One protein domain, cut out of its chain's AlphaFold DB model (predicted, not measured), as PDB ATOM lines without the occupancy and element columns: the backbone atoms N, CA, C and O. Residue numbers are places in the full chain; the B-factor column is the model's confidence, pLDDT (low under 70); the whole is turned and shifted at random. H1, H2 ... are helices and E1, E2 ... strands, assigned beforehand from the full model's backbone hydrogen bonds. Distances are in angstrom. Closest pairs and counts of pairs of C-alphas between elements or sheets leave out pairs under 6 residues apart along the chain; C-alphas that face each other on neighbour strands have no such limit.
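What this domain is: This is residues 758 to 800 and 856 to 866 of the 874 residues of an uncharacterized protein of Ascobolus immersus RN42 (UniProt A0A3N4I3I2). A small two-stranded sheet, E1 with E2, has helix H2 near E2 and the last residues of helix H1 near the start of E2, while a wide loop, residues 774 to 785, swings out and comes back through the short H3 into E1. Residues 778 to 784 of that loop stick out. The printed part has 54 residues, with three named helices and two named strands in the order H1 H2 H3 E1 E2; the class is mixed, helices and strands, and the sheet is antiparallel. It is only just compact, close to loose, with a radius of gyration of the C-alphas of 11.7 A and spans of 32 by 25 by 15 A.

How they stand to each other: Start at H1, residues 758 to 764, and look from its Thr 764 to Ala 856 of E2, residues 856 to 859: their C-alphas, the closest of the two elements, are 4.5 A apart. H2, residues 768 to 773, is apart from H1; its closest C-alpha to E2 is that of Leu 770, 6.0 A from that of Gly 858. H2 is close to but not clearly touching H3, residues 786 to 789, with the closest C-alphas, Val 773 and Ile 788, 7.3 A apart. E1, residues 792 to 798, is antiparallel to E2 at 129 degrees; N 794 and O 858 are 2.9 A apart, within hydrogen-bond range. Every O i to N i+4 pair is within range in H2 and 2 of 3 in H1; H3 is too short for one, and its one O i to N i+3 pair is out of range.

Where its parts are: Find C-alpha 758 at (14.120, 36.003, 84.869); H1 runs 9.8 A from there. H2 is 9.1 A long and H3 4.9 A. E1 covers 14.9 A, and E2 10.1 A, ending at C-alpha 859, (-1.216, 41.842, 98.143).

The domain as a whole: The farthest C-alphas, Gln 782 and Ala 800, are 33.6 A apart. Residues 801 to 855 are cut out, with 12.6 A between C-alphas 800 and 856. The link H2 to H3 is long. Look for pLDDT under 70 at residues 800 and 865 to 866.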
ATOM      1  N   PHE A 758      14.388  36.951  83.775       84.44
ATOM      2  CA  PHE A 758      14.120  36.003  84.869       84.44
ATOM      3  C   PHE A 758      14.871  36.360  86.167       84.44
ATOM      4  O   PHE A 758      14.334  36.235  87.263       84.44
ATOM      5  N   SER A 759      16.092  36.891  86.049       86.56
ATOM      6  CA  SER A 759      16.906  37.366  87.175       86.56
ATOM      7  C   SER A 759      16.336  38.598  87.894       86.56
ATOM      8  O   SER A 759      16.677  38.820  89.056       86.56
ATOM      9  N   THR A 760      15.479  39.386  87.237       86.62
ATOM     10  CA  THR A 760      14.696  40.469  87.852       86.62
ATOM     11  C   THR A 760      13.440  39.893  88.495       86.62
ATOM     12  O   THR A 760      13.237  40.103  89.689       86.62
ATOM     13  N   VAL A 761      12.664  39.089  87.753       85.44
ATOM     14  CA  VAL A 761      11.435  38.439  88.251       85.44
ATOM     15  C   VAL A 761      11.713  37.685  89.557       85.44
ATOM     16  O   VAL A 761      11.127  38.022  90.585       85.44
ATOM     17  N   LEU A 762      12.708  36.790  89.561       85.44
ATOM     18  CA  LEU A 762      13.149  35.995  90.718       85.44
ATOM     19  C   LEU A 762      13.596  36.834  91.929       85.44
ATOM     20  O   LEU A 762      13.553  36.353  93.059       85.44
ATOM     21  N   ARG A 763      14.048  38.080  91.738       82.81
ATOM     22  CA  ARG A 763      14.352  38.986  92.863       82.81
ATOM     23  C   ARG A 763      13.085  39.607  93.434       82.81
ATOM     24  O   ARG A 763      13.009  39.807  94.640       82.81
ATOM     25  N   THR A 764      12.111  39.900  92.577       85.94
ATOM     26  CA  THR A 764      10.865  40.584  92.946       85.94
ATOM     27  C   THR A 764       9.757  39.658  93.447       85.94
ATOM     28  O   THR A 764       8.871  40.132  94.146       85.94
ATOM     29  N   THR A 765       9.787  38.355  93.159       85.56
ATOM     30  CA  THR A 765       8.734  37.405  93.581       85.56
ATOM     31  C   THR A 765       9.001  36.697  94.913       85.56
ATOM     32  O   THR A 765       8.159  35.931  95.367       85.56
ATOM     33  N   ARG A 766      10.136  36.942  95.588       82.69
ATOM     34  CA  ARG A 766      10.465  36.289  96.872       82.69
ATOM     35  C   ARG A 766       9.688  36.887  98.053       82.69
ATOM     36  O   ARG A 766      10.240  37.663  98.830       82.69
ATOM     37  N   ASN A 767       8.434  36.472  98.206       83.12
ATOM     38  CA  ASN A 767       7.564  36.784  99.340       83.12
ATOM     39  C   ASN A 767       6.846  35.506  99.816       83.12
ATOM     40  O   ASN A 767       6.160  34.858  99.032       83.12
ATOM     41  N   ARG A 768       6.942  35.182 101.114       80.44
ATOM     42  CA  ARG A 768       6.304  33.993 101.718       80.44
ATOM     43  C   ARG A 768       4.779  33.999 101.613       80.44
ATOM     44  O   ARG A 768       4.165  32.941 101.539       80.44
ATOM     45  N   ASN A 769       4.171  35.181 101.593       78.44
ATOM     46  CA  ASN A 769       2.727  35.325 101.438       78.44
ATOM     47  C   ASN A 769       2.304  35.079  99.977       78.44
ATOM     48  O   ASN A 769       1.198  34.616  99.717       78.44
ATOM     49  N   LEU A 770       3.202  35.335  99.018       82.31
ATOM     50  CA  LEU A 770       2.990  35.009  97.608       82.31
ATOM     51  C   LEU A 770       3.087  33.493  97.377       82.31
ATOM     52  O   LEU A 770       2.260  32.940  96.656       82.31
ATOM     53  N   ASP A 771       4.020  32.812  98.060       81.31
ATOM     54  CA  ASP A 771       4.083  31.341  98.088       81.31
ATOM     55  C   ASP A 771       2.757  30.729  98.593       81.31
ATOM     56  O   ASP A 771       2.350  29.662  98.140       81.31
ATOM     57  N   GLU A 772       2.056  31.410  99.511       81.94
ATOM     58  CA  GLU A 772       0.751  30.986 100.038       81.94
ATOM     59  C   GLU A 772      -0.404  31.159  99.041       81.94
ATOM     60  O   GLU A 772      -1.257  30.276  98.961       81.94
ATOM     61  N   VAL A 773      -0.396  32.218  98.224       81.00
ATOM     62  CA  VAL A 773      -1.389  32.438  97.150       81.00
ATOM     63  C   VAL A 773      -1.310  31.368  96.050       81.00
ATOM     64  O   VAL A 773      -2.320  31.066  95.420       81.00
ATOM     65  N   VAL A 774      -0.135  30.770  95.822       82.00
ATOM     66  CA  VAL A 774       0.103  29.789  94.739       82.00
ATOM     67  C   VAL A 774       0.017  28.327  95.233       82.00
ATOM     68  O   VAL A 774       0.217  27.386  94.459       82.00
ATOM     69  N   LYS A 775      -0.330  28.090  96.511       80.62
ATOM     70  CA  LYS A 775      -0.509  26.740  97.084       80.62
ATOM     71  C   LYS A 775      -1.560  25.932  96.313       80.62
ATOM     72  O   LYS A 775      -2.756  26.150  96.464       80.62
ATOM     73  N   GLY A 776      -1.093  24.949  95.543       75.69
ATOM     74  CA  GLY A 776      -1.921  24.049  94.729       75.69
ATOM     75  C   GLY A 776      -1.674  24.168  93.222       75.69
ATOM     76  O   GLY A 776      -1.888  23.198  92.500       75.69
ATOM     77  N   SER A 777      -1.126  25.292  92.750       79.12
ATOM     78  CA  SER A 777      -0.966  25.595  91.314       79.12
ATOM     79  C   SER A 777       0.498  25.614  90.852       79.12
ATOM     80  O   SER A 777       0.836  26.192  89.819       79.12
ATOM     81  N   CYS A 778       1.383  24.946  91.599       74.44
ATOM     82  CA  CYS A 778       2.847  24.997  91.467       74.44
ATOM     83  C   CYS A 778       3.428  24.512  90.118       74.44
ATOM     84  O   CYS A 778       4.638  24.593  89.923       74.44
ATOM     85  N   LEU A 779       2.604  23.978  89.210       78.81
ATOM     86  CA  LEU A 779       3.026  23.456  87.902       78.81
ATOM     87  C   LEU A 779       3.117  24.526  86.799       78.81
ATOM     88  O   LEU A 779       3.721  24.258  85.766       78.81
ATOM     89  N   GLY A 780       2.513  25.709  86.983       79.06
ATOM     90  CA  GLY A 780       2.567  26.796  85.989       79.06
ATOM     91  C   GLY A 780       1.898  26.485  84.638       79.06
ATOM     92  O   GLY A 780       2.256  27.084  83.627       79.06
ATOM     93  N   GLY A 781       0.961  25.531  84.606       76.38
ATOM     94  CA  GLY A 781       0.222  25.159  83.397       76.38
ATOM     95  C   GLY A 781      -0.746  26.248  82.913       76.38
ATOM     96  O   GLY A 781      -1.152  27.120  83.679       76.38
ATOM     97  N   GLN A 782      -1.127  26.171  81.635       77.81
ATOM     98  CA  GLN A 782      -2.141  27.031  81.017       77.81
ATOM     99  C   GLN A 782      -3.413  26.220  80.692       77.81
ATOM    100  O   GLN A 782      -3.283  25.075  80.250       77.81
ATOM    101  N   PRO A 783      -4.627  26.793  80.836       77.38
ATOM    102  CA  PRO A 783      -4.923  28.109  81.414       77.38
ATOM    103  C   PRO A 783      -4.602  28.171  82.916       77.38
ATOM    104  O   PRO A 783      -4.527  27.137  83.581       77.38
ATOM    105  N   CYS A 784      -4.398  29.381  83.442       79.81
ATOM    106  CA  CYS A 784      -4.195  29.583  84.875       79.81
ATOM    107  C   CYS A 784      -5.538  29.478  85.625       79.81
ATOM    108  O   CYS A 784      -6.610  29.575  85.025       79.81
ATOM    109  N   ASP A 785      -5.491  29.272  86.942       84.25
ATOM    110  CA  ASP A 785      -6.698  29.245  87.771       84.25
ATOM    111  C   ASP A 785      -7.307  30.663  87.857       84.25
ATOM    112  O   ASP A 785      -6.608  31.590  88.286       84.25
ATOM    113  N   PRO A 786      -8.596  30.870  87.511       82.75
ATOM    114  CA  PRO A 786      -9.269  32.159  87.661       82.75
ATOM    115  C   PRO A 786      -9.206  32.750  89.077       82.75
ATOM    116  O   PRO A 786      -9.279  33.972  89.224       82.75
ATOM    117  N   ALA A 787      -9.055  31.924  90.117       82.69
ATOM    118  CA  ALA A 787      -8.831  32.384  91.483       82.69
ATOM    119  C   ALA A 787      -7.490  33.121  91.626       82.69
ATOM    120  O   ALA A 787      -7.444  34.146  92.301       82.69
ATOM    121  N   ILE A 788      -6.431  32.653  90.952       85.12
ATOM    122  CA  ILE A 788      -5.094  33.268  90.951       85.12
ATOM    123  C   ILE A 788      -5.032  34.438  89.961       85.12
ATOM    124  O   ILE A 788      -4.553  35.511  90.326       85.12
ATOM    125  N   GLU A 789      -5.574  34.284  88.745       84.88
ATOM    126  CA  GLU A 789      -5.550  35.324  87.697       84.88
ATOM    127  C   GLU A 789      -6.087  36.686  88.167       84.88
ATOM    128  O   GLU A 789      -5.627  37.735  87.704       84.88
ATOM    129  N   ASN A 790      -7.073  36.674  89.068       87.00
ATOM    130  CA  ASN A 790      -7.738  37.875  89.569       87.00
ATOM    131  C   ASN A 790      -7.145  38.420  90.887       87.00
ATOM    132  O   ASN A 790      -7.553  39.504  91.309       87.00
ATOM    133  N   VAL A 791      -6.167  37.748  91.517       88.38
ATOM    134  CA  VAL A 791      -5.479  38.286  92.709       88.38
ATOM    135  C   VAL A 791      -4.741  39.563  92.334       88.38
ATOM    136  O   VAL A 791      -3.974  39.587  91.373       88.38
ATOM    137  N   ARG A 792      -4.945  40.633  93.106       88.81
ATOM    138  CA  ARG A 792      -4.233  41.897  92.914       88.81
ATOM    139  C   ARG A 792      -2.910  41.912  93.668       88.81
ATOM    140  O   ARG A 792      -2.886  41.809  94.891       88.81
ATOM    141  N   LEU A 793      -1.828  42.102  92.920       89.50
ATOM    142  CA  LEU A 793      -0.468  42.215  93.427       89.50
ATOM    143  C   LEU A 793       0.094  43.616  93.187       89.50
ATOM    144  O   LEU A 793      -0.217  44.279  92.195       89.50
ATOM    145  N   ARG A 794       0.970  44.052  94.089       89.31
ATOM    146  CA  ARG A 794       1.695  45.323  94.037       89.31
ATOM    147  C   ARG A 794       3.170  45.084  94.337       89.31
ATOM    148  O   ARG A 794       3.485  44.242  95.171       89.31
ATOM    149  N   PHE A 795       4.066  45.832  93.695       88.31
ATOM    150  CA  PHE A 795       5.503  45.796  93.975       88.31
ATOM    151  C   PHE A 795       5.919  46.953  94.899       88.31
ATOM    152  O   PHE A 795       5.631  48.119  94.625       88.31
ATOM    153  N   GLY A 796       6.620  46.664  95.994       84.81
ATOM    154  CA  GLY A 796       7.003  47.684  96.976       84.81
ATOM    155  C   GLY A 796       7.733  47.099  98.180       84.81
ATOM    156  O   GLY A 796       8.267  46.000  98.089       84.81
ATOM    157  N   VAL A 797       7.777  47.837  99.291       83.19
ATOM    158  CA  VAL A 797       8.343  47.351 100.563       83.19
ATOM    159  C   VAL A 797       7.279  46.533 101.296       83.19
ATOM    160  O   VAL A 797       6.159  47.014 101.485       83.19
ATOM    161  N   LEU A 798       7.631  45.308 101.695       78.38
ATOM    162  CA  LEU A 798       6.806  44.465 102.567       78.38
ATOM    163  C   LEU A 798       6.705  45.091 103.965       78.38
ATOM    164  O   LEU A 798       7.681  45.651 104.456       78.38
ATOM    165  N   VAL A 799       5.543  44.987 104.611       72.25
ATOM    166  CA  VAL A 799       5.326  45.511 105.971       72.25
ATOM    167  C   VAL A 799       5.462  44.390 107.008       72.25
ATOM    168  O   VAL A 799       4.574  43.540 107.113       72.25
ATOM    169  N   ALA A 800       6.526  44.391 107.821       51.28
ATOM    170  CA  ALA A 800       6.594  43.500 108.979       51.28
ATOM    171  C   ALA A 800       5.392  43.679 109.925       51.28
ATOM    172  O   ALA A 800       4.994  44.791 110.268       51.28
ATOM    173  N   ALA A 856       9.349  43.302  97.306       85.12
ATOM    174  CA  ALA A 856       8.758  42.174  96.592       85.12
ATOM    175  C   ALA A 856       7.338  42.486  96.089       85.12
ATOM    176  O   ALA A 856       6.777  43.546  96.377       85.12
ATOM    177  N   PHE A 857       6.771  41.558  95.317       87.81
ATOM    178  CA  PHE A 857       5.341  41.491  95.040       87.81
ATOM    179  C   PHE A 857       4.588  40.888  96.237       87.81
ATOM    180  O   PHE A 857       5.030  39.915  96.849       87.81
ATOM    181  N   GLY A 858       3.421  41.446  96.539       84.75
ATOM    182  CA  GLY A 858       2.480  40.959  97.551       84.75
ATOM    183  C   GLY A 858       1.104  41.591  97.348       84.75
ATOM    184  O   GLY A 858       0.926  42.382  96.416       84.75
ATOM    185  N   ARG A 859       0.130  41.241  98.193       84.69
ATOM    186  CA  ARG A 859      -1.216  41.842  98.143       84.69
ATOM    187  C   ARG A 859      -1.189  43.320  98.539       84.69
ATOM    188  O   ARG A 859      -0.234  43.798  99.150       84.69
ATOM    189  N   GLU A 860      -2.237  44.059  98.180       80.94
ATOM    190  CA  GLU A 860      -2.300  45.511  98.404       80.94
ATOM    191  C   GLU A 860      -2.239  45.898  99.896       80.94
ATOM    192  O   GLU A 860      -1.637  46.919 100.221       80.94
ATOM    193  N   GLU A 861      -2.754  45.056 100.802       80.25
ATOM    194  CA  GLU A 861      -2.610  45.242 102.255       80.25
ATOM    195  C   GLU A 861      -1.200  44.944 102.814       80.25
ATOM    196  O   GLU A 861      -0.841  45.443 103.881       80.25
ATOM    197  N   GLU A 862      -0.374  44.168 102.105       76.69
ATOM    198  CA  GLU A 862       0.948  43.711 102.572       76.69
ATOM    199  C   GLU A 862       2.103  44.639 102.150       76.69
ATOM    200  O   GLU A 862       3.210  44.548 102.690       76.69
ATOM    201  N   VAL A 863       1.872  45.502 101.151       78.31
ATOM    202  CA  VAL A 863       2.930  46.186 100.391       78.31
ATOM    203  C   VAL A 863       2.737  47.701 100.362       78.31
ATOM    204  O   VAL A 863       1.843  48.226  99.693       78.31
ATOM    205  N   ARG A 864       3.668  48.446 100.972       75.19
ATOM    206  CA  ARG A 864       3.737  49.906 100.807       75.19
ATOM    207  C   ARG A 864       4.464  50.273  99.510       75.19
ATOM    208  O   ARG A 864       5.620  49.909  99.283       75.19
ATOM    209  N   GLY A 865       3.776  51.021  98.647       63.91
ATOM    210  CA  GLY A 865       4.319  51.514  97.379       63.91
ATOM    211  C   GLY A 865       5.366  52.616  97.572       63.91
ATOM    212  O   GLY A 865       5.122  53.599  98.263       63.91
ATOM    213  N   ILE A 866       6.525  52.475  96.923       63.44
ATOM    214  CA  ILE A 866       7.701  53.331  97.152       63.44
ATOM    215  C   ILE A 866       7.614  54.630  96.335       63.44
ATOM    216  O   ILE A 866       7.949  54.634  95.140       63.44
TER     217      ILE A 866